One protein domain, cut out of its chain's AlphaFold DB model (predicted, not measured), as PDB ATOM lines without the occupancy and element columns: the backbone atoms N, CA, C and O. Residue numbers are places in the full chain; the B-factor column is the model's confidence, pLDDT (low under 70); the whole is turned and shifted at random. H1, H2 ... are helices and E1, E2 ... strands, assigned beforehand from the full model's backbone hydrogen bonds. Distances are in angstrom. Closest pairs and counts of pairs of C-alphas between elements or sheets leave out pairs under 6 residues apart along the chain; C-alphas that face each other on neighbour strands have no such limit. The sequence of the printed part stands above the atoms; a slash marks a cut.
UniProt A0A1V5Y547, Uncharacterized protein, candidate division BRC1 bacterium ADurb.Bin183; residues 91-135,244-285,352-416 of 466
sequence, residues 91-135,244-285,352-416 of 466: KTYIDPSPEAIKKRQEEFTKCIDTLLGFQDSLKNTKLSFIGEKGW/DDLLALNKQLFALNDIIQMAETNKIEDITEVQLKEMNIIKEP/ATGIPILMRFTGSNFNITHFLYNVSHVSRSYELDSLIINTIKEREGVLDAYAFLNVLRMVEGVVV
ATOM      1  N   LYS A  91      76.060 118.956 130.057       63.12
ATOM      2  CA  LYS A  91      75.489 118.947 128.693       63.12
ATOM      3  C   LYS A  91      76.544 118.938 127.577       63.12
ATOM      4  O   LYS A  91      76.317 118.370 126.518       63.12
ATOM      5  N   THR A  92      77.720 119.512 127.830       65.88
ATOM      6  CA  THR A  92      78.838 119.593 126.876       65.88
ATOM      7  C   THR A  92      79.495 118.250 126.553       65.88
ATOM      8  O   THR A  92      80.289 118.169 125.624       65.88
ATOM      9  N   TYR A  93      79.170 117.190 127.293       64.38
ATOM     10  CA  TYR A  93      79.606 115.828 126.984       64.38
ATOM     11  C   TYR A  93      78.648 115.058 126.072       64.38
ATOM     12  O   TYR A  93      79.010 113.996 125.580       64.38
ATOM     13  N   ILE A  94      77.448 115.597 125.858       58.56
ATOM     14  CA  ILE A  94      76.430 115.061 124.947       58.56
ATOM     15  C   ILE A  94      76.409 115.853 123.631       58.56
ATOM     16  O   ILE A  94      76.002 115.347 122.592       58.56
ATOM     17  N   ASP A  95      76.838 117.111 123.682       62.78
ATOM     18  CA  ASP A  95      76.864 118.014 122.542       62.78
ATOM     19  C   ASP A  95      78.090 117.743 121.641       62.78
ATOM     20  O   ASP A  95      79.232 117.869 122.110       62.78
ATOM     21  N   PRO A  96      77.898 117.370 120.361       65.19
ATOM     22  CA  PRO A  96      78.989 117.159 119.414       65.19
ATOM     23  C   PRO A  96      79.513 118.467 118.795       65.19
ATOM     24  O   PRO A  96      80.411 118.406 117.957       65.19
ATOM     25  N   SER A  97      78.989 119.638 119.183       70.88
ATOM     26  CA  SER A  97      79.445 120.930 118.661       70.88
ATOM     27  C   SER A  97      80.962 121.135 118.836       70.88
ATOM     28  O   SER A  97      81.545 120.685 119.834       70.88
ATOM     29  N   PRO A  98      81.636 121.836 117.901       77.06
ATOM     30  CA  PRO A  98      83.054 122.174 118.032       77.06
ATOM     31  C   PRO A  98      83.388 122.884 119.351       77.06
ATOM     32  O   PRO A  98      84.433 122.633 119.955       77.06
ATOM     33  N   GLU A  99      82.486 123.735 119.840       82.19
ATOM     34  CA  GLU A  99      82.607 124.435 121.117       82.19
ATOM     35  C   GLU A  99      82.598 123.457 122.297       82.19
ATOM     36  O   GLU A  99      83.414 123.575 123.217       82.19
ATOM     37  N   ALA A 100      81.708 122.462 122.268       77.06
ATOM     38  CA  ALA A 100      81.643 121.424 123.284       77.06
ATOM     39  C   ALA A 100      82.873 120.506 123.251       77.06
ATOM     40  O   ALA A 100      83.405 120.170 124.310       77.06
ATOM     41  N   ILE A 101      83.374 120.141 122.064       80.25
ATOM     42  CA  ILE A 101      84.624 119.377 121.905       80.25
ATOM     43  C   ILE A 101      85.800 120.147 122.508       80.25
ATOM     44  O   ILE A 101      86.541 119.604 123.329       80.25
ATOM     45  N   LYS A 102      85.939 121.428 122.157       84.62
ATOM     46  CA  LYS A 102      86.993 122.286 122.701       84.62
ATOM     47  C   LYS A 102      86.916 122.357 124.224       84.62
ATOM     48  O   LYS A 102      87.923 122.180 124.901       84.62
ATOM     49  N   LYS A 103      85.716 122.522 124.780       86.31
ATOM     50  CA  LYS A 103      85.527 122.529 126.233       86.31
ATOM     51  C   LYS A 103      85.927 121.197 126.880       86.31
ATOM     52  O   LYS A 103      86.546 121.198 127.940       86.31
ATOM     53  N   ARG A 104      85.629 120.052 126.253       83.81
ATOM     54  CA  ARG A 104      86.078 118.733 126.741       83.81
ATOM     55  C   ARG A 104      87.608 118.627 126.765       83.81
ATOM     56  O   ARG A 104      88.157 118.076 127.719       83.81
ATOM     57  N   GLN A 105      88.290 119.176 125.760       88.62
ATOM     58  CA  GLN A 105      89.758 119.246 125.712       88.62
ATOM     59  C   GLN A 105      90.321 120.193 126.784       88.62
ATOM     60  O   GLN A 105      91.306 119.867 127.444       88.62
ATOM     61  N   GLU A 106      89.676 121.335 127.029       89.88
ATOM     62  CA  GLU A 106      90.041 122.246 128.122       89.88
ATOM     63  C   GLU A 106      89.879 121.572 129.496       89.88
ATOM     64  O   GLU A 106      90.749 121.693 130.360       89.88
ATOM     65  N   GLU A 107      88.804 120.807 129.700       89.12
ATOM     66  CA  GLU A 107      88.574 120.043 130.932       89.12
ATOM     67  C   GLU A 107      89.608 118.923 131.124       89.12
ATOM     68  O   GLU A 107      90.124 118.758 132.234       89.12
ATOM     69  N   PHE A 108      89.974 118.213 130.052       91.94
ATOM     70  CA  PHE A 108      91.076 117.243 130.044       91.94
ATOM     71  C   PHE A 108      92.385 117.894 130.503       91.94
ATOM     72  O   PHE A 108      93.024 117.458 131.466       91.94
ATOM     73  N   THR A 109      92.731 119.004 129.851       91.88
ATOM     74  CA  THR A 109      93.938 119.794 130.104       91.88
ATOM     75  C   THR A 109      93.994 120.244 131.562       91.88
ATOM     76  O   THR A 109      95.010 120.048 132.231       91.88
ATOM     77  N   LYS A 110      92.878 120.761 132.087       93.19
ATOM     78  CA  LYS A 110      92.745 121.211 133.477       93.19
ATOM     79  C   LYS A 110      92.890 120.071 134.486       93.19
ATOM     80  O   LYS A 110      93.461 120.270 135.562       93.19
ATOM     81  N   CYS A 111      92.375 118.882 134.172       92.44
ATOM     82  CA  CYS A 111      92.537 117.722 135.043       92.44
ATOM     83  C   CYS A 111      94.006 117.300 135.142       92.44
ATOM     84  O   CYS A 111      94.457 116.994 136.245       92.44
ATOM     85  N   ILE A 112      94.752 117.353 134.032       93.50
ATOM     86  CA  ILE A 112      96.203 117.115 134.023       93.50
ATOM     87  C   ILE A 112      96.936 118.173 134.850       93.50
ATOM     88  O   ILE A 112      97.785 117.818 135.660       93.50
ATOM     89  N   ASP A 113      96.592 119.456 134.709       92.56
ATOM     90  CA  ASP A 113      97.240 120.523 135.492       92.56
ATOM     91  C   ASP A 113      97.014 120.344 136.992       92.56
ATOM     92  O   ASP A 113      97.929 120.512 137.797       92.56
ATOM     93  N   THR A 114      95.798 119.948 137.368       93.56
ATOM     94  CA  THR A 114      95.463 119.633 138.761       93.56
ATOM     95  C   THR A 114      96.292 118.451 139.262       93.56
ATOM     96  O   THR A 114      96.857 118.518 140.353       93.56
ATOM     97  N   LEU A 115      96.412 117.397 138.447       92.56
ATOM     98  CA  LEU A 115      97.193 116.206 138.767       92.56
ATOM     99  C   LEU A 115      98.677 116.535 138.986       92.56
ATOM    100  O   LEU A 115      99.262 116.111 139.982       92.56
ATOM    101  N   LEU A 116      99.277 117.320 138.087       90.56
ATOM    102  CA  LEU A 116     100.667 117.767 138.208       90.56
ATOM    103  C   LEU A 116     100.858 118.691 139.419       90.56
ATOM    104  O   LEU A 116     101.831 118.545 140.158       90.56
ATOM    105  N   GLY A 117      99.898 119.582 139.684       90.69
ATOM    106  CA  GLY A 117      99.914 120.476 140.843       90.69
ATOM    107  C   GLY A 117      99.876 119.751 142.196       90.69
ATOM    108  O   GLY A 117     100.329 120.299 143.206       90.69
ATOM    109  N   PHE A 118      99.393 118.505 142.253       91.31
ATOM    110  CA  PHE A 118      99.473 117.706 143.478       91.31
ATOM    111  C   PHE A 118     100.904 117.357 143.874       91.31
ATOM    112  O   PHE A 118     101.198 117.303 145.065       91.31
ATOM    113  N   GLN A 119     101.822 117.190 142.923       81.81
ATOM    114  CA  GLN A 119     103.198 116.823 143.265       81.81
ATOM    115  C   GLN A 119     103.894 117.860 144.158       81.81
ATOM    116  O   GLN A 119     104.749 117.485 144.955       81.81
ATOM    117  N   ASP A 120     103.502 119.135 144.063       84.44
ATOM    118  CA  ASP A 120     104.067 120.221 144.874       84.44
ATOM    119  C   ASP A 120     103.210 120.599 146.086       84.44
ATOM    120  O   ASP A 120     103.713 121.170 147.054       84.44
ATOM    121  N   SER A 121     101.904 120.331 146.032       90.94
ATOM    122  CA  SER A 121     100.960 120.800 147.056       90.94
ATOM    123  C   SER A 121     100.687 119.784 148.162       90.94
ATOM    124  O   SER A 121     100.294 120.180 149.267       90.94
ATOM    125  N   LEU A 122     100.895 118.492 147.899       92.75
ATOM    126  CA  LEU A 122     100.664 117.434 148.875       92.75
ATOM    127  C   LEU A 122     101.749 117.427 149.955       92.75
ATOM    128  O   LEU A 122     102.942 117.522 149.674       92.75
ATOM    129  N   LYS A 123     101.330 117.304 151.219       93.44
ATOM    130  CA  LYS A 123     102.237 117.327 152.379       93.44
ATOM    131  C   LYS A 123     102.493 115.937 152.942       93.44
ATOM    132  O   LYS A 123     103.550 115.712 153.523       93.44
ATOM    133  N   ASN A 124     101.516 115.038 152.832       92.88
ATOM    134  CA  ASN A 124     101.559 113.722 153.466       92.88
ATOM    135  C   ASN A 124     101.689 112.591 152.442       92.88
ATOM    136  O   ASN A 124     102.416 111.633 152.690       92.88
ATOM    137  N   THR A 125     100.999 112.717 151.311       94.75
ATOM    138  CA  THR A 125     100.854 111.653 150.316       94.75
ATOM    139  C   THR A 125     101.851 111.833 149.192       94.75
ATOM    140  O   THR A 125     101.863 112.856 148.508       94.75
ATOM    141  N   LYS A 126     102.666 110.807 148.965       93.75
ATOM    142  CA  LYS A 126     103.511 110.715 147.776       93.75
ATOM    143  C   LYS A 126     102.705 110.172 146.598       93.75
ATOM    144  O   LYS A 126     101.782 109.381 146.775       93.75
ATOM    145  N   LEU A 127     103.066 110.608 145.395       94.00
ATOM    146  CA  LEU A 127     102.476 110.138 144.141       94.00
ATOM    147  C   LEU A 127     103.556 109.459 143.298       94.00
ATOM    148  O   LEU A 127     103.930 109.952 142.230       94.00
ATOM    149  N   SER A 128     104.090 108.336 143.790       93.00
ATOM    150  CA  SER A 128     105.166 107.606 143.102       93.00
ATOM    151  C   SER A 128     104.784 107.179 141.681       93.00
ATOM    152  O   SER A 128     105.660 107.093 140.816       93.00
ATOM    153  N   PHE A 129     103.489 106.977 141.413       92.81
ATOM    154  CA  PHE A 129     103.007 106.627 140.078       92.81
ATOM    155  C   PHE A 129     103.212 107.735 139.034       92.81
ATOM    156  O   PHE A 129     103.183 107.424 137.852       92.81
ATOM    157  N   ILE A 130     103.411 109.004 139.410       90.38
ATOM    158  CA  ILE A 130     103.598 110.083 138.425       90.38
ATOM    159  C   ILE A 130     105.062 110.184 137.968       90.38
ATOM    160  O   ILE A 130     105.295 110.535 136.820       90.38
ATOM    161  N   GLY A 131     106.044 109.892 138.832       76.19
ATOM    162  CA  GLY A 131     107.452 110.259 138.602       76.19
ATOM    163  C   GLY A 131     108.441 109.102 138.427       76.19
ATOM    164  O   GLY A 131     109.067 108.996 137.384       76.19
ATOM    165  N   GLU A 132     108.638 108.275 139.459       65.06
ATOM    166  CA  GLU A 132     109.754 107.305 139.496       65.06
ATOM    167  C   GLU A 132     109.327 105.857 139.213       65.06
ATOM    168  O   GLU A 132     110.172 104.992 138.987       65.06
ATOM    169  N   LYS A 133     108.023 105.552 139.285       64.38
ATOM    170  CA  LYS A 133     107.516 104.166 139.305       64.38
ATOM    171  C   LYS A 133     106.278 103.937 138.433       64.38
ATOM    172  O   LYS A 133     105.599 102.924 138.608       64.38
ATOM    173  N   GLY A 134     105.957 104.850 137.515       83.81
ATOM    174  CA  GLY A 134     104.697 104.769 136.774       83.81
ATOM    175  C   GLY A 134     104.674 105.527 135.452       83.81
ATOM    176  O   GLY A 134     105.358 105.157 134.505       83.81
ATOM    177  N   TRP A 135     103.819 106.543 135.377       92.62
ATOM    178  CA  TRP A 135     103.502 107.326 134.185       92.62
ATOM    179  C   TRP A 135     104.655 108.220 133.721       92.62
ATOM    180  O   TRP A 135     104.657 108.647 132.567       92.62
ATOM    181  N   ASP A 244      85.420 110.814 121.237       64.88
ATOM    182  CA  ASP A 244      84.432 109.854 121.749       64.88
ATOM    183  C   ASP A 244      84.846 109.267 123.107       64.88
ATOM    184  O   ASP A 244      84.039 109.166 124.031       64.88
ATOM    185  N   ASP A 245      86.133 108.957 123.275       75.62
ATOM    186  CA  ASP A 245      86.686 108.414 124.518       75.62
ATOM    187  C   ASP A 245      87.057 109.507 125.544       75.62
ATOM    188  O   ASP A 245      87.303 109.208 126.717       75.62
ATOM    189  N   LEU A 246      87.096 110.782 125.136       79.19
ATOM    190  CA  LEU A 246      87.523 111.905 125.979       79.19
ATOM    191  C   LEU A 246      86.617 112.071 127.203       79.19
ATOM    192  O   LEU A 246      87.081 112.452 128.275       79.19
ATOM    193  N   LEU A 247      85.336 111.715 127.072       76.56
ATOM    194  CA  LEU A 247      84.406 111.626 128.197       76.56
ATOM    195  C   LEU A 247      84.898 110.627 129.251       76.56
ATOM    196  O   LEU A 247      84.973 110.959 130.434       76.56
ATOM    197  N   ALA A 248      85.218 109.400 128.834       77.19
ATOM    198  CA  ALA A 248      85.655 108.349 129.746       77.19
ATOM    199  C   ALA A 248      86.985 108.708 130.417       77.19
ATOM    200  O   ALA A 248      87.143 108.542 131.628       77.19
ATOM    201  N   LEU A 249      87.897 109.297 129.647       85.88
ATOM    202  CA  LEU A 249      89.181 109.766 130.146       85.88
ATOM    203  C   LEU A 249      89.029 110.913 131.156       85.88
ATOM    204  O   LEU A 249      89.589 110.843 132.251       85.88
ATOM    205  N   ASN A 250      88.228 111.937 130.848       86.62
ATOM    206  CA  ASN A 250      87.986 113.057 131.762       86.62
ATOM    207  C   ASN A 250      87.335 112.593 133.065       86.62
ATOM    208  O   ASN A 250      87.717 113.052 134.140       86.62
ATOM    209  N   LYS A 251      86.406 111.634 132.991       79.94
ATOM    210  CA  LYS A 251      85.809 110.994 134.171       79.94
ATOM    211  C   LYS A 251      86.862 110.323 135.044       79.94
ATOM    212  O   LYS A 251      86.863 110.531 136.258       79.94
ATOM    213  N   GLN A 252      87.752 109.539 134.436       87.50
ATOM    214  CA  GLN A 252      88.824 108.869 135.165       87.50
ATOM    215  C   GLN A 252      89.768 109.873 135.827       87.50
ATOM    216  O   GLN A 252      90.086 109.721 137.004       87.50
ATOM    217  N   LEU A 253      90.176 110.923 135.114       91.50
ATOM    218  CA  LEU A 253      91.077 111.940 135.658       91.50
ATOM    219  C   LEU A 253      90.415 112.784 136.753       91.50
ATOM    220  O   LEU A 253      91.047 113.081 137.765       91.50
ATOM    221  N   PHE A 254      89.133 113.123 136.603       87.31
ATOM    222  CA  PHE A 254      88.373 113.819 137.640       87.31
ATOM    223  C   PHE A 254      88.249 112.969 138.910       87.31
ATOM    224  O   PHE A 254      88.519 113.455 140.010       87.31
ATOM    225  N   ALA A 255      87.880 111.692 138.760       85.81
ATOM    226  CA  ALA A 255      87.825 110.746 139.868       85.81
ATOM    227  C   ALA A 255      89.200 110.600 140.533       85.81
ATOM    228  O   ALA A 255      89.298 110.713 141.751       85.81
ATOM    229  N   LEU A 256      90.265 110.432 139.745       93.00
ATOM    230  CA  LEU A 256      91.632 110.329 140.247       93.00
ATOM    231  C   LEU A 256      92.032 111.561 141.069       93.00
ATOM    232  O   LEU A 256      92.564 111.406 142.168       93.00
ATOM    233  N   ASN A 257      91.728 112.768 140.586       93.62
ATOM    234  CA  ASN A 257      92.034 114.004 141.302       93.62
ATOM    235  C   ASN A 257      91.311 114.090 142.657       93.62
ATOM    236  O   ASN A 257      91.924 114.465 143.658       93.62
ATOM    237  N   ASP A 258      90.035 113.703 142.713       89.75
ATOM    238  CA  ASP A 258      89.266 113.652 143.964       89.75
ATOM    239  C   ASP A 258      89.809 112.584 144.933       89.75
ATOM    240  O   ASP A 258      89.978 112.844 146.127       89.75
ATOM    241  N   ILE A 259      90.159 111.397 144.420       90.94
ATOM    242  CA  ILE A 259      90.734 110.307 145.219       90.94
ATOM    243  C   ILE A 259      92.080 110.727 145.822       90.94
ATOM    244  O   ILE A 259      92.322 110.462 146.999       90.94
ATOM    245  N   ILE A 260      92.938 111.415 145.063       94.81
ATOM    246  CA  ILE A 260      94.237 111.911 145.548       94.81
ATOM    247  C   ILE A 260      94.052 112.921 146.689       94.81
ATOM    248  O   ILE A 260      94.708 112.809 147.726       94.81
ATOM    249  N   GLN A 261      93.126 113.875 146.558       93.69
ATOM    250  CA  GLN A 261      92.824 114.823 147.641       93.69
ATOM    251  C   GLN A 261      92.289 114.118 148.892       93.69
ATOM    252  O   GLN A 261      92.607 114.489 150.029       93.69
ATOM    253  N   MET A 262      91.480 113.077 148.699       90.62
ATOM    254  CA  MET A 262      90.982 112.262 149.798       90.62
ATOM    255  C   MET A 262      92.108 111.461 150.459       90.62
ATOM    256  O   MET A 262      92.153 111.389 151.691       90.62
ATOM    257  N   ALA A 263      93.026 110.902 149.673       94.12
ATOM    258  CA  ALA A 263      94.202 110.197 150.162       94.12
ATOM    259  C   ALA A 263      95.062 111.125 151.035       94.12
ATOM    260  O   ALA A 263      95.418 110.752 152.153       94.12
ATOM    261  N   GLU A 264      95.250 112.376 150.606       95.69
ATOM    262  CA  GLU A 264      95.935 113.413 151.381       95.69
ATOM    263  C   GLU A 264      95.243 113.746 152.692       95.69
ATOM    264  O   GLU A 264      95.872 113.751 153.752       95.69
ATOM    265  N   THR A 265      93.931 113.963 152.644       93.88
ATOM    266  CA  THR A 265      93.134 114.257 153.842       93.88
ATOM    267  C   THR A 265      93.230 113.125 154.869       93.88
ATOM    268  O   THR A 265      93.268 113.372 156.076       93.88
ATOM    269  N   ASN A 266      93.313 111.878 154.395       92.25
ATOM    270  CA  ASN A 266      93.423 110.683 155.230       92.25
ATOM    271  C   ASN A 266      94.873 110.249 155.491       92.25
ATOM    272  O   ASN A 266      95.081 109.240 156.163       92.25
ATOM    273  N   LYS A 267      95.870 111.014 155.025       95.75
ATOM    274  CA  LYS A 267      97.305 110.751 155.223       95.75
ATOM    275  C   LYS A 267      97.725 109.357 154.745       95.75
ATOM    276  O   LYS A 267      98.419 108.622 155.459       95.75
ATOM    277  N   ILE A 268      97.259 108.969 153.564       95.88
ATOM    278  CA  ILE A 268      97.839 107.844 152.827       95.88
ATOM    279  C   ILE A 268      99.307 108.178 152.550       95.88
ATOM    280  O   ILE A 268      99.639 109.321 152.267       95.88
ATOM    281  N   GLU A 269     100.208 107.210 152.715       94.44
ATOM    282  CA  GLU A 269     101.646 107.486 152.615       94.44
ATOM    283  C   GLU A 269     102.076 107.658 151.160       94.44
ATOM    284  O   GLU A 269     102.822 108.579 150.832       94.44
ATOM    285  N   ASP A 270     101.622 106.758 150.288       94.81
ATOM    286  CA  ASP A 270     102.020 106.755 148.884       94.81
ATOM    287  C   ASP A 270     100.950 106.103 148.011       94.81
ATOM    288  O   ASP A 270     100.488 105.000 148.316       94.81
ATOM    289  N   ILE A 271     100.600 106.759 146.907       95.19
ATOM    290  CA  ILE A 271      99.894 106.145 145.784       95.19
ATOM    291  C   ILE A 271     100.958 105.687 144.792       95.19
ATOM    292  O   ILE A 271     101.545 106.461 144.032       95.19
ATOM    293  N   THR A 272     101.215 104.388 144.835       92.94
ATOM    294  CA  THR A 272     102.343 103.760 144.146       92.94
ATOM    295  C   THR A 272     102.071 103.466 142.680       92.94
ATOM    296  O   THR A 272     102.984 103.561 141.866       92.94
ATOM    297  N   GLU A 273     100.830 103.124 142.335       94.00
ATOM    298  CA  GLU A 273     100.461 102.711 140.983       94.00
ATOM    299  C   GLU A 273      99.024 103.120 140.669       94.00
ATOM    300  O   GLU A 273      98.137 102.984 141.513       94.00
ATOM    301  N   VAL A 274      98.801 103.585 139.439       95.31
ATOM    302  CA  VAL A 274      97.475 103.882 138.895       95.31
ATOM    303  C   VAL A 274      97.389 103.332 137.477       95.31
ATOM    304  O   VAL A 274      98.265 103.604 136.651       95.31
ATOM    305  N   GLN A 275      96.322 102.588 137.192       94.31
ATOM    306  CA  GLN A 275      95.987 102.130 135.849       94.31
ATOM    307  C   GLN A 275      94.587 102.614 135.458       94.31
ATOM    308  O   GLN A 275      93.604 102.313 136.139       94.31
ATOM    309  N   LEU A 276      94.501 103.332 134.342       92.06
ATOM    310  CA  LEU A 276      93.263 103.730 133.684       92.06
ATOM    311  C   LEU A 276      92.809 102.573 132.796       92.06
ATOM    312  O   LEU A 276      93.344 102.355 131.708       92.06
ATOM    313  N   LYS A 277      91.870 101.770 133.296       84.44
ATOM    314  CA  LYS A 277      91.391 100.599 132.564       84.44
ATOM    315  C   LYS A 277      90.391 101.008 131.494       84.44
ATOM    316  O   LYS A 277      89.733 102.043 131.592       84.44
ATOM    317  N   GLU A 278      90.295 100.172 130.471       75.88
ATOM    318  CA  GLU A 278      89.248 100.309 129.474       75.88
ATOM    319  C   GLU A 278      87.882 100.047 130.090       75.88
ATOM    320  O   GLU A 278      87.734  99.405 131.134       75.88
ATOM    321  N   MET A 279      86.890 100.585 129.407       66.81
ATOM    322  CA  MET A 279      85.501 100.400 129.736       66.81
ATOM    323  C   MET A 279      85.130  98.922 129.726       66.81
ATOM    324  O   MET A 279      85.357  98.227 128.739       66.81
ATOM    325  N   ASN A 280      84.531  98.455 130.817       53.78
ATOM    326  CA  ASN A 280      84.162  97.058 130.969       53.78
ATOM    327  C   ASN A 280      82.670  96.911 131.236       53.78
ATOM    328  O   ASN A 280      82.062  97.674 131.990       53.78
ATOM    329  N   ILE A 281      82.102  95.864 130.644       50.97
ATOM    330  CA  ILE A 281      80.746  95.416 130.928       50.97
ATOM    331  C   ILE A 281      80.749  94.649 132.254       50.97
ATOM    332  O   ILE A 281      81.384  93.601 132.381       50.97
ATOM    333  N   ILE A 282      80.006  95.161 133.230       47.41
ATOM    334  CA  ILE A 282      79.736  94.522 134.516       47.41
ATOM    335  C   ILE A 282      78.563  93.553 134.326       47.41
ATOM    336  O   ILE A 282      77.489  93.935 133.849       47.41
ATOM    337  N   LYS A 283      78.768  92.284 134.687       43.22
ATOM    338  CA  LYS A 283      77.796  91.193 134.506       43.22
ATOM    339  C   LYS A 283      77.219  90.714 135.844       43.22
ATOM    340  O   LYS A 283      77.906  90.800 136.857       43.22
ATOM    341  N   GLU A 284      76.008  90.141 135.791       37.25
ATOM    342  CA  GLU A 284      75.501  89.075 136.684       37.25
ATOM    343  C   GLU A 284      76.569  88.362 137.530       37.25
ATOM    344  O   GLU A 284      77.176  87.458 136.948       37.25
ATOM    345  N   PRO A 285      76.840  88.634 138.832       35.97
ATOM    346  CA  PRO A 285      77.484  87.599 139.629       35.97
ATOM    347  C   PRO A 285      76.614  86.334 139.549       35.97
ATOM    348  O   PRO A 285      75.390  86.430 139.690       35.97
ATOM    349  N   ALA A 352      75.771  96.592 133.927       43.38
ATOM    350  CA  ALA A 352      76.245  97.970 133.803       43.38
ATOM    351  C   ALA A 352      77.480  98.058 132.909       43.38
ATOM    352  O   ALA A 352      78.102  97.048 132.585       43.38
ATOM    353  N   THR A 353      77.861  99.284 132.564       48.28
ATOM    354  CA  THR A 353      79.155  99.597 131.959       48.28
ATOM    355  C   THR A 353      79.928 100.477 132.937       48.28
ATOM    356  O   THR A 353      79.416 101.503 133.378       48.28
ATOM    357  N   GLY A 354      81.134 100.059 133.320       57.44
ATOM    358  CA  GLY A 354      82.004 100.789 134.243       57.44
ATOM    359  C   GLY A 354      83.263 101.292 133.547       57.44
ATOM    360  O   GLY A 354      83.791 100.622 132.660       57.44
ATOM    361  N   ILE A 355      83.764 102.457 133.965       72.38
ATOM    362  CA  ILE A 355      85.050 103.002 133.515       72.38
ATOM    363  C   ILE A 355      86.038 102.885 134.689       72.38
ATOM    364  O   ILE A 355      85.986 103.711 135.602       72.38
ATOM    365  N   PRO A 356      86.897 101.854 134.746       76.81
ATOM    366  CA  PRO A 356      87.596 101.521 135.979       76.81
ATOM    367  C   PRO A 356      88.927 102.255 136.155       76.81
ATOM    368  O   PRO A 356      89.655 102.515 135.197       76.81
ATOM    369  N   ILE A 357      89.293 102.502 137.408       87.19
ATOM    370  CA  ILE A 357      90.632 102.900 137.841       87.19
ATOM    371  C   ILE A 357      91.134 101.828 138.800       87.19
ATOM    372  O   ILE A 357      90.515 101.563 139.829       87.19
ATOM    373  N   LEU A 358      92.278 101.230 138.488       87.00
ATOM    374  CA  LEU A 358      93.006 100.401 139.442       87.00
ATOM    375  C   LEU A 358      94.033 101.280 140.148       87.00
ATOM    376  O   LEU A 358      94.813 101.965 139.489       87.00
ATOM    377  N   MET A 359      94.049 101.246 141.475       91.00
ATOM    378  CA  MET A 359      94.973 102.023 142.291       91.00
ATOM    379  C   MET A 359      95.639 101.142 143.343       91.00
ATOM    380  O   MET A 359      94.958 100.436 144.085       91.00
ATOM    381  N   ARG A 360      96.966 101.238 143.454       92.56
ATOM    382  CA  ARG A 360      97.738 100.658 144.556       92.56
ATOM    383  C   ARG A 360      98.265 101.757 145.462       92.56
ATOM    384  O   ARG A 360      98.962 102.663 144.998       92.56
ATOM    385  N   PHE A 361      97.995 101.652 146.753       93.12
ATOM    386  CA  PHE A 361      98.409 102.642 147.736       93.12
ATOM    387  C   PHE A 361      98.837 102.001 149.054       93.12
ATOM    388  O   PHE A 361      98.376 100.926 149.436       93.12
ATOM    389  N   THR A 362      99.722 102.691 149.763       92.56
ATOM    390  CA  THR A 362     100.285 102.232 151.033       92.56
ATOM    391  C   THR A 362     100.041 103.244 152.139       92.56
ATOM    392  O   THR A 362      99.923 104.447 151.907       92.56
ATOM    393  N   GLY A 363      99.940 102.758 153.371       90.12
ATOM    394  CA  GLY A 363      99.734 103.613 154.529       90.12
ATOM    395  C   GLY A 363      99.474 102.832 155.802       90.12
ATOM    396  O   GLY A 363      99.317 101.610 155.789       90.12
ATOM    397  N   SER A 364      99.414 103.544 156.924       86.69
ATOM    398  CA  SER A 364      99.094 102.913 158.203       86.69
ATOM    399  C   SER A 364      97.704 102.262 158.187       86.69
ATOM    400  O   SER A 364      96.787 102.757 157.525       86.69
ATOM    401  N   ASN A 365      97.512 101.191 158.970       74.62
ATOM    402  CA  ASN A 365      96.215 100.509 159.082       74.62
ATOM    403  C   ASN A 365      95.058 101.491 159.337       74.62
ATOM    404  O   ASN A 365      93.995 101.370 158.732       74.62
ATOM    405  N   PHE A 366      95.263 102.454 160.239       80.56
ATOM    406  CA  PHE A 366      94.246 103.437 160.609       80.56
ATOM    407  C   PHE A 366      93.874 104.334 159.421       80.56
ATOM    408  O   PHE A 366      92.695 104.454 159.094       80.56
ATOM    409  N   ASN A 367      94.879 104.888 158.737       87.56
ATOM    410  CA  ASN A 367      94.688 105.795 157.606       87.56
ATOM    411  C   ASN A 367      94.034 105.088 156.414       87.56
ATOM    412  O   ASN A 367      93.072 105.613 155.861       87.56
ATOM    413  N   ILE A 368      94.491 103.877 156.063       80.50
ATOM    414  CA  ILE A 368      93.888 103.083 154.980       80.50
ATOM    415  C   ILE A 368      92.425 102.759 155.290       80.50
ATOM    416  O   ILE A 368      91.577 102.893 154.415       80.50
ATOM    417  N   THR A 369      92.104 102.386 156.533       74.69
ATOM    418  CA  THR A 369      90.712 102.090 156.917       74.69
ATOM    419  C   THR A 369      89.823 103.320 156.767       74.69
ATOM    420  O   THR A 369      88.739 103.229 156.200       74.69
ATOM    421  N   HIS A 370      90.283 104.476 157.254       77.50
ATOM    422  CA  HIS A 370      89.540 105.733 157.162       77.50
ATOM    423  C   HIS A 370      89.377 106.212 155.717       77.50
ATOM    424  O   HIS A 370      88.299 106.654 155.324       77.50
ATOM    425  N   PHE A 371      90.430 106.085 154.914       84.62
ATOM    426  CA  PHE A 371      90.396 106.386 153.492       84.62
ATOM    427  C   PHE A 371      89.385 105.501 152.758       84.62
ATOM    428  O   PHE A 371      88.478 106.026 152.123       84.62
ATOM    429  N   LEU A 372      89.466 104.177 152.920       76.81
ATOM    430  CA  LEU A 372      88.534 103.229 152.302       76.81
ATOM    431  C   LEU A 372      87.090 103.448 152.760       76.81
ATOM    432  O   LEU A 372      86.176 103.387 151.943       76.81
ATOM    433  N   TYR A 373      86.884 103.760 154.042       71.25
ATOM    434  CA  TYR A 373      85.573 104.147 154.557       71.25
ATOM    435  C   TYR A 373      85.020 105.363 153.806       71.25
ATOM    436  O   TYR A 373      83.885 105.332 153.338       71.25
ATOM    437  N   ASN A 374      85.826 106.413 153.638       74.94
ATOM    438  CA  ASN A 374      85.412 107.623 152.932       74.94
ATOM    439  C   ASN A 374      85.157 107.378 151.437       74.94
ATOM    440  O   ASN A 374      84.209 107.945 150.892       74.94
ATOM    441  N   VAL A 375      85.955 106.514 150.804       74.75
ATOM    442  CA  VAL A 375      85.755 106.084 149.413       74.75
ATOM    443  C   VAL A 375      84.415 105.360 149.254       74.75
ATOM    444  O   VAL A 375      83.716 105.610 148.279       74.75
ATOM    445  N   SER A 376      84.018 104.507 150.205       65.31
ATOM    446  CA  SER A 376      82.817 103.671 150.064       65.31
ATOM    447  C   SER A 376      81.524 104.267 150.647       65.31
ATOM    448  O   SER A 376      80.438 103.790 150.324       65.31
ATOM    449  N   HIS A 377      81.598 105.265 151.540       55.94
ATOM    450  CA  HIS A 377      80.422 105.793 152.265       55.94
ATOM    451  C   HIS A 377      79.902 107.128 151.739       55.94
ATOM    452  O   HIS A 377      78.770 107.508 152.044       55.94
ATOM    453  N   VAL A 378      80.706 107.863 150.975       57.19
ATOM    454  CA  VAL A 378      80.276 109.132 150.389       57.19
ATOM    455  C   VAL A 378      79.741 108.853 148.988       57.19
ATOM    456  O   VAL A 378      80.384 108.166 148.207       57.19
ATOM    457  N   SER A 379      78.569 109.396 148.650       52.19
ATOM    458  CA  SER A 379      78.078 109.395 147.265       52.19
ATOM    459  C   SER A 379      79.070 110.183 146.400       52.19
ATOM    460  O   SER A 379      79.218 111.397 146.570       52.19
ATOM    461  N   ARG A 380      79.817 109.472 145.551       63.91
ATOM    462  CA  ARG A 380      80.982 109.974 144.806       63.91
ATOM    463  C   ARG A 380      80.874 109.642 143.329       63.91
ATOM    464  O   ARG A 380      79.924 108.998 142.893       63.91
ATOM    465  N   SER A 381      81.850 110.118 142.550       61.22
ATOM    466  CA  SER A 381      81.904 109.820 141.123       61.22
ATOM    467  C   SER A 381      82.281 108.387 140.760       61.22
ATOM    468  O   SER A 381      82.233 108.017 139.589       61.22
ATOM    469  N   TYR A 382      82.628 107.591 141.764       69.06
ATOM    470  CA  TYR A 382      83.212 106.269 141.650       69.06
ATOM    471  C   TYR A 382      82.800 105.400 142.842       69.06
ATOM    472  O   TYR A 382      82.492 105.923 143.913       69.06
ATOM    473  N   GLU A 383      82.828 104.085 142.650       65.56
ATOM    474  CA  GLU A 383      82.531 103.071 143.663       65.56
ATOM    475  C   GLU A 383      83.667 102.059 143.779       65.56
ATOM    476  O   GLU A 383      84.365 101.772 142.806       65.56
ATOM    477  N   LEU A 384      83.845 101.513 144.984       63.53
ATOM    478  CA  LEU A 384      84.810 100.454 145.245       63.53
ATOM    479  C   LEU A 384      84.210  99.106 144.859       63.53
ATOM    480  O   LEU A 384      83.322  98.599 145.537       63.53
ATOM    481  N   ASP A 385      84.742  98.524 143.793       61.34
ATOM    482  CA  ASP A 385      84.258  97.268 143.225       61.34
ATOM    483  C   ASP A 385      85.042  96.063 143.756       61.34
ATOM    484  O   ASP A 385      84.456  95.077 144.200       61.34
ATOM    485  N   SER A 386      86.372  96.160 143.818       61.41
ATOM    486  CA  SER A 386      87.192  95.141 144.479       61.41
ATOM    487  C   SER A 386      88.362  95.738 145.249       61.41
ATOM    488  O   SER A 386      88.829  96.845 144.978       61.41
ATOM    489  N   LEU A 387      88.807  95.007 146.270       61.84
ATOM    490  CA  LEU A 387      89.838  95.447 147.196       61.84
ATOM    491  C   LEU A 387      90.674  94.256 147.665       61.84
ATOM    492  O   LEU A 387      90.140  93.288 148.208       61.84
ATOM    493  N   ILE A 388      91.990  94.362 147.520       65.81
ATOM    494  CA  ILE A 388      92.966  93.425 148.082       65.81
ATOM    495  C   ILE A 388      93.834  94.203 149.065       65.81
ATOM    496  O   ILE A 388      94.369  95.251 148.719       65.81
ATOM    497  N   ILE A 389      93.993  93.695 150.287       69.69
ATOM    498  CA  ILE A 389      94.855  94.304 151.305       69.69
ATOM    499  C   ILE A 389      95.891  93.291 151.761       69.69
ATOM    500  O   ILE A 389      95.554  92.205 152.233       69.69
ATOM    501  N   ASN A 390      97.151  93.704 151.702       69.62
ATOM    502  CA  ASN A 390      98.301  92.951 152.161       69.62
ATOM    503  C   ASN A 390      98.988  93.684 153.317       69.62
ATOM    504  O   ASN A 390      99.082  94.909 153.348       69.62
ATOM    505  N   THR A 391      99.510  92.928 154.279       71.06
ATOM    506  CA  THR A 391     100.411  93.472 155.303       71.06
ATOM    507  C   THR A 391     101.842  93.479 154.781       71.06
ATOM    508  O   THR A 391     102.306  92.457 154.267       71.06
ATOM    509  N   ILE A 392     102.578  94.568 154.991       72.19
ATOM    510  CA  ILE A 392     103.997  94.631 154.621       72.19
ATOM    511  C   ILE A 392     104.822  93.982 155.737       72.19
ATOM    512  O   ILE A 392     104.890  94.502 156.850       72.19
ATOM    513  N   LYS A 393     105.450  92.830 155.455       66.62
ATOM    514  CA  LYS A 393     106.165  92.017 156.464       66.62
ATOM    515  C   LYS A 393     107.229  92.805 157.238       66.62
ATOM    516  O   LYS A 393     107.414  92.569 158.429       66.62
ATOM    517  N   GLU A 394     107.881  93.749 156.572       77.44
ATOM    518  CA  GLU A 394     108.992  94.548 157.102       77.44
ATOM    519  C   GLU A 394     108.541  95.838 157.811       77.44
ATOM    520  O   GLU A 394     109.337  96.469 158.502       77.44
ATOM    521  N   ARG A 395     107.266  96.238 157.677       73.62
ATOM    522  CA  ARG A 395     106.728  97.494 158.227       73.62
ATOM    523  C   ARG A 395     105.477  97.222 159.063       73.62
ATOM    524  O   ARG A 395     104.363  97.145 158.550       73.62
ATOM    525  N   GLU A 396     105.658  97.075 160.376       72.12
ATOM    526  CA  GLU A 396     104.542  96.808 161.291       72.12
ATOM    527  C   GLU A 396     103.475  97.910 161.237       72.12
ATOM    528  O   GLU A 396     103.767  99.087 161.428       72.12
ATOM    529  N   GLY A 397     102.214  97.510 161.038       67.62
ATOM    530  CA  GLY A 397     101.074  98.431 161.032       67.62
ATOM    531  C   GLY A 397     100.927  99.251 159.751       67.62
ATOM    532  O   GLY A 397     100.133 100.194 159.746       67.62
ATOM    533  N   VAL A 398     101.670  98.895 158.698       74.19
ATOM    534  CA  VAL A 398     101.532  99.445 157.349       74.19
ATOM    535  C   VAL A 398     100.902  98.393 156.442       74.19
ATOM    536  O   VAL A 398     101.266  97.211 156.459       74.19
ATOM    537  N   LEU A 399      99.941  98.845 155.652       74.06
ATOM    538  CA  LEU A 399      99.215  98.055 154.677       74.06
ATOM    539  C   LEU A 399      99.580  98.512 153.270       74.06
ATOM    540  O   LEU A 399      99.891  99.680 153.036       74.06
ATOM    541  N   ASP A 400      99.491  97.564 152.354       77.50
ATOM    542  CA  ASP A 400      99.536  97.760 150.915       77.50
ATOM    543  C   ASP A 400      98.188  97.315 150.352       77.50
ATOM    544  O   ASP A 400      97.777  96.167 150.542       77.50
ATOM    545  N   ALA A 401      97.462  98.245 149.745       72.19
ATOM    546  CA  ALA A 401      96.100  98.040 149.285       72.19
ATOM    547  C   ALA A 401      96.012  98.249 147.776       72.19
ATOM    548  O   ALA A 401      96.545  99.215 147.237       72.19
ATOM    549  N   TYR A 402      95.285  97.355 147.117       75.44
ATOM    550  CA  TYR A 402      94.924  97.432 145.711       75.44
ATOM    551  C   TYR A 402      93.415  97.598 145.627       75.44
ATOM    552  O   TYR A 402      92.677  96.684 145.992       75.44
ATOM    553  N   ALA A 403      92.967  98.758 145.170       72.06
ATOM    554  CA  ALA A 403      91.563  99.068 144.969       72.06
ATOM    555  C   ALA A 403      91.244  99.118 143.476       72.06
ATOM    556  O   ALA A 403      91.960  99.745 142.694       72.06
ATOM    557  N   PHE A 404      90.142  98.486 143.100       69.81
ATOM    558  CA  PHE A 404      89.513  98.636 141.800       69.81
ATOM    559  C   PHE A 404      88.276  99.509 141.978       69.81
ATOM    560  O   PHE A 404      87.352  99.158 142.716       69.81
ATOM    561  N   LEU A 405      88.305 100.680 141.351       72.06
ATOM    562  CA  LEU A 405      87.297 101.717 141.493       72.06
ATOM    563  C   LEU A 405      86.570 101.874 140.163       72.06
ATOM    564  O   LEU A 405      87.179 102.272 139.175       72.06
ATOM    565  N   ASN A 406      85.274 101.591 140.126       70.50
ATOM    566  CA  ASN A 406      84.460 101.835 138.943       70.50
ATOM    567  C   ASN A 406      83.971 103.281 138.966       70.50
ATOM    568  O   ASN A 406      83.275 103.682 139.891       70.50
ATOM    569  N   VAL A 407      84.320 104.079 137.957       68.38
ATOM    570  CA  VAL A 407      83.808 105.447 137.819       68.38
ATOM    571  C   VAL A 407      82.404 105.371 137.223       68.38
ATOM    572  O   VAL A 407      82.238 105.057 136.047       68.38
ATOM    573  N   LEU A 408      81.391 105.613 138.058       56.62
ATOM    574  CA  LEU A 408      79.977 105.418 137.717       56.62
ATOM    575  C   LEU A 408      79.252 106.711 137.335       56.62
ATOM    576  O   LEU A 408      78.208 106.686 136.692       56.62
ATOM    577  N   ARG A 409      79.769 107.871 137.750       47.69
ATOM    578  CA  ARG A 409      78.955 109.096 137.849       47.69
ATOM    579  C   ARG A 409      78.900 109.957 136.605       47.69
ATOM    580  O   ARG A 409      78.525 111.114 136.706       47.69
ATOM    581  N   MET A 410      79.142 109.414 135.426       41.25
ATOM    582  CA  MET A 410      78.313 109.907 134.335       41.25
ATOM    583  C   MET A 410      77.976 108.759 133.421       41.25
ATOM    584  O   MET A 410      78.817 107.920 133.096       41.25
ATOM    585  N   VAL A 411      76.721 108.744 133.025       35.84
ATOM    586  CA  VAL A 411      76.190 107.740 132.135       35.84
ATOM    587  C   VAL A 411      76.964 107.753 130.823       35.84
ATOM    588  O   VAL A 411      77.484 108.790 130.399       35.84
ATOM    589  N   GLU A 412      77.054 106.602 130.179       36.38
ATOM    590  CA  GLU A 412      77.253 106.575 128.740       36.38
ATOM    591  C   GLU A 412      75.911 106.753 128.040       36.38
ATOM    592  O   GLU A 412      75.116 105.822 127.876       36.38
ATOM    593  N   GLY A 413      75.685 107.994 127.655       28.22
ATOM    594  CA  GLY A 413      74.673 108.473 126.733       28.22
ATOM    595  C   GLY A 413      75.067 109.928 126.507       28.22
ATOM    596  O   GLY A 413      75.232 110.657 127.473       28.22
ATOM    597  N   VAL A 414      75.335 110.414 125.302       29.05
ATOM    598  CA  VAL A 414      74.659 110.154 124.038       29.05
ATOM    599  C   VAL A 414      75.662 110.522 122.934       29.05
ATOM    600  O   VAL A 414      76.174 111.637 122.956       29.05
ATOM    601  N   VAL A 415      75.932 109.646 121.963       26.69
ATOM    602  CA  VAL A 415      76.229 110.145 120.611       26.69
ATOM    603  C   VAL A 415      74.856 110.438 120.032       26.69
ATOM    604  O   VAL A 415      74.080 109.514 119.782       26.69
ATOM    605  N   VAL A 416      74.492 111.717 119.980       24.31
ATOM    606  CA  VAL A 416      73.427 112.150 119.081       24.31
ATOM    607  C   VAL A 416      74.099 112.190 117.723       24.31
ATOM    608  O   VAL A 416      74.974 113.026 117.502       24.31
TER     609      VAL A 416
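Overview. This is residues 91 to 135, 244 to 285 and 352 to 416 of the 466 residues of an uncharacterized protein of candidate division BRC1 bacterium ADurb.Bin183 (UniProt A0A1V5Y547). What is the main picture? A twisted sheet of five strands, E1 to E5, has helices H3 and H4 over one face, and the long helix H1 packs on H3 away from the sheet; tiny H2 sits beside edge strand E1. What makes it up? The 152 printed residues hold H1, H2, H3, E1, E2, E3, H4, E4, E5 in that order, class mixed; the branched sheet is antiparallel. How large is it? It is compact, with a radius of gyration of the C-alphas of 16.3 A and spans of 55 by 42 by 26 A.

Along the chain. Where are the strands? E3, residues 352 to 364, is 33.8 A long and bends at residue 355; E5, 398 to 407, ends at C-alpha (83.808, 105.447, 137.819). E4 is 382 to 391, E1 270 to 276, E2 280 to 283. Where are the helices? H1, residues 98 to 121, 34.1 A, begins at C-alpha (83.054, 122.174, 118.032); H2 is 128 to 131, H3 246 to 265, 28.5 A, and H4 365 to 377.

Arrangement. How do the strands pair? E1 and E2 lie on one side of E3, with N 272 to O 360 at 2.8 A and N 280 to O 354 at 2.9 A. E5 lies on the other side, N 359 to O 403 at 2.8 A, and forms a hairpin with E4, N 388 to O 402 at 2.9 A. Where do the helices stand? On the same face, H3 is over E3 at a height over the sheet of 8.5 A and H4 over E3 and E5 at 8.2 A; they touch, closest C-alphas Ala 263 and Phe 371, 6.3 A. H1 touches H3 with residues 104 to 115 alone, closest C-alphas Phe 108 and Asn 250, 5.5 A, the same way at a shallow tilt of 24 degrees; H2 stands at the sheet's level. Are the helix backbones complete? Every O i to N i+4 pair is within hydrogen-bond range in H3 and H4, 18 of 20 in H1; H2 is too short for one.

Size, cuts and confidence. Where is it cut? Residues 136 to 243 and 286 to 351 are not printed, with C-alpha gaps of 22.9 A and 12.0 A. Where is confidence low? The mean pLDDT of the printed part is 76.3; residues under 70 include 279 to 285, 376 to 390 and 407 to 416. Of the links printed whole, is any long? None is long.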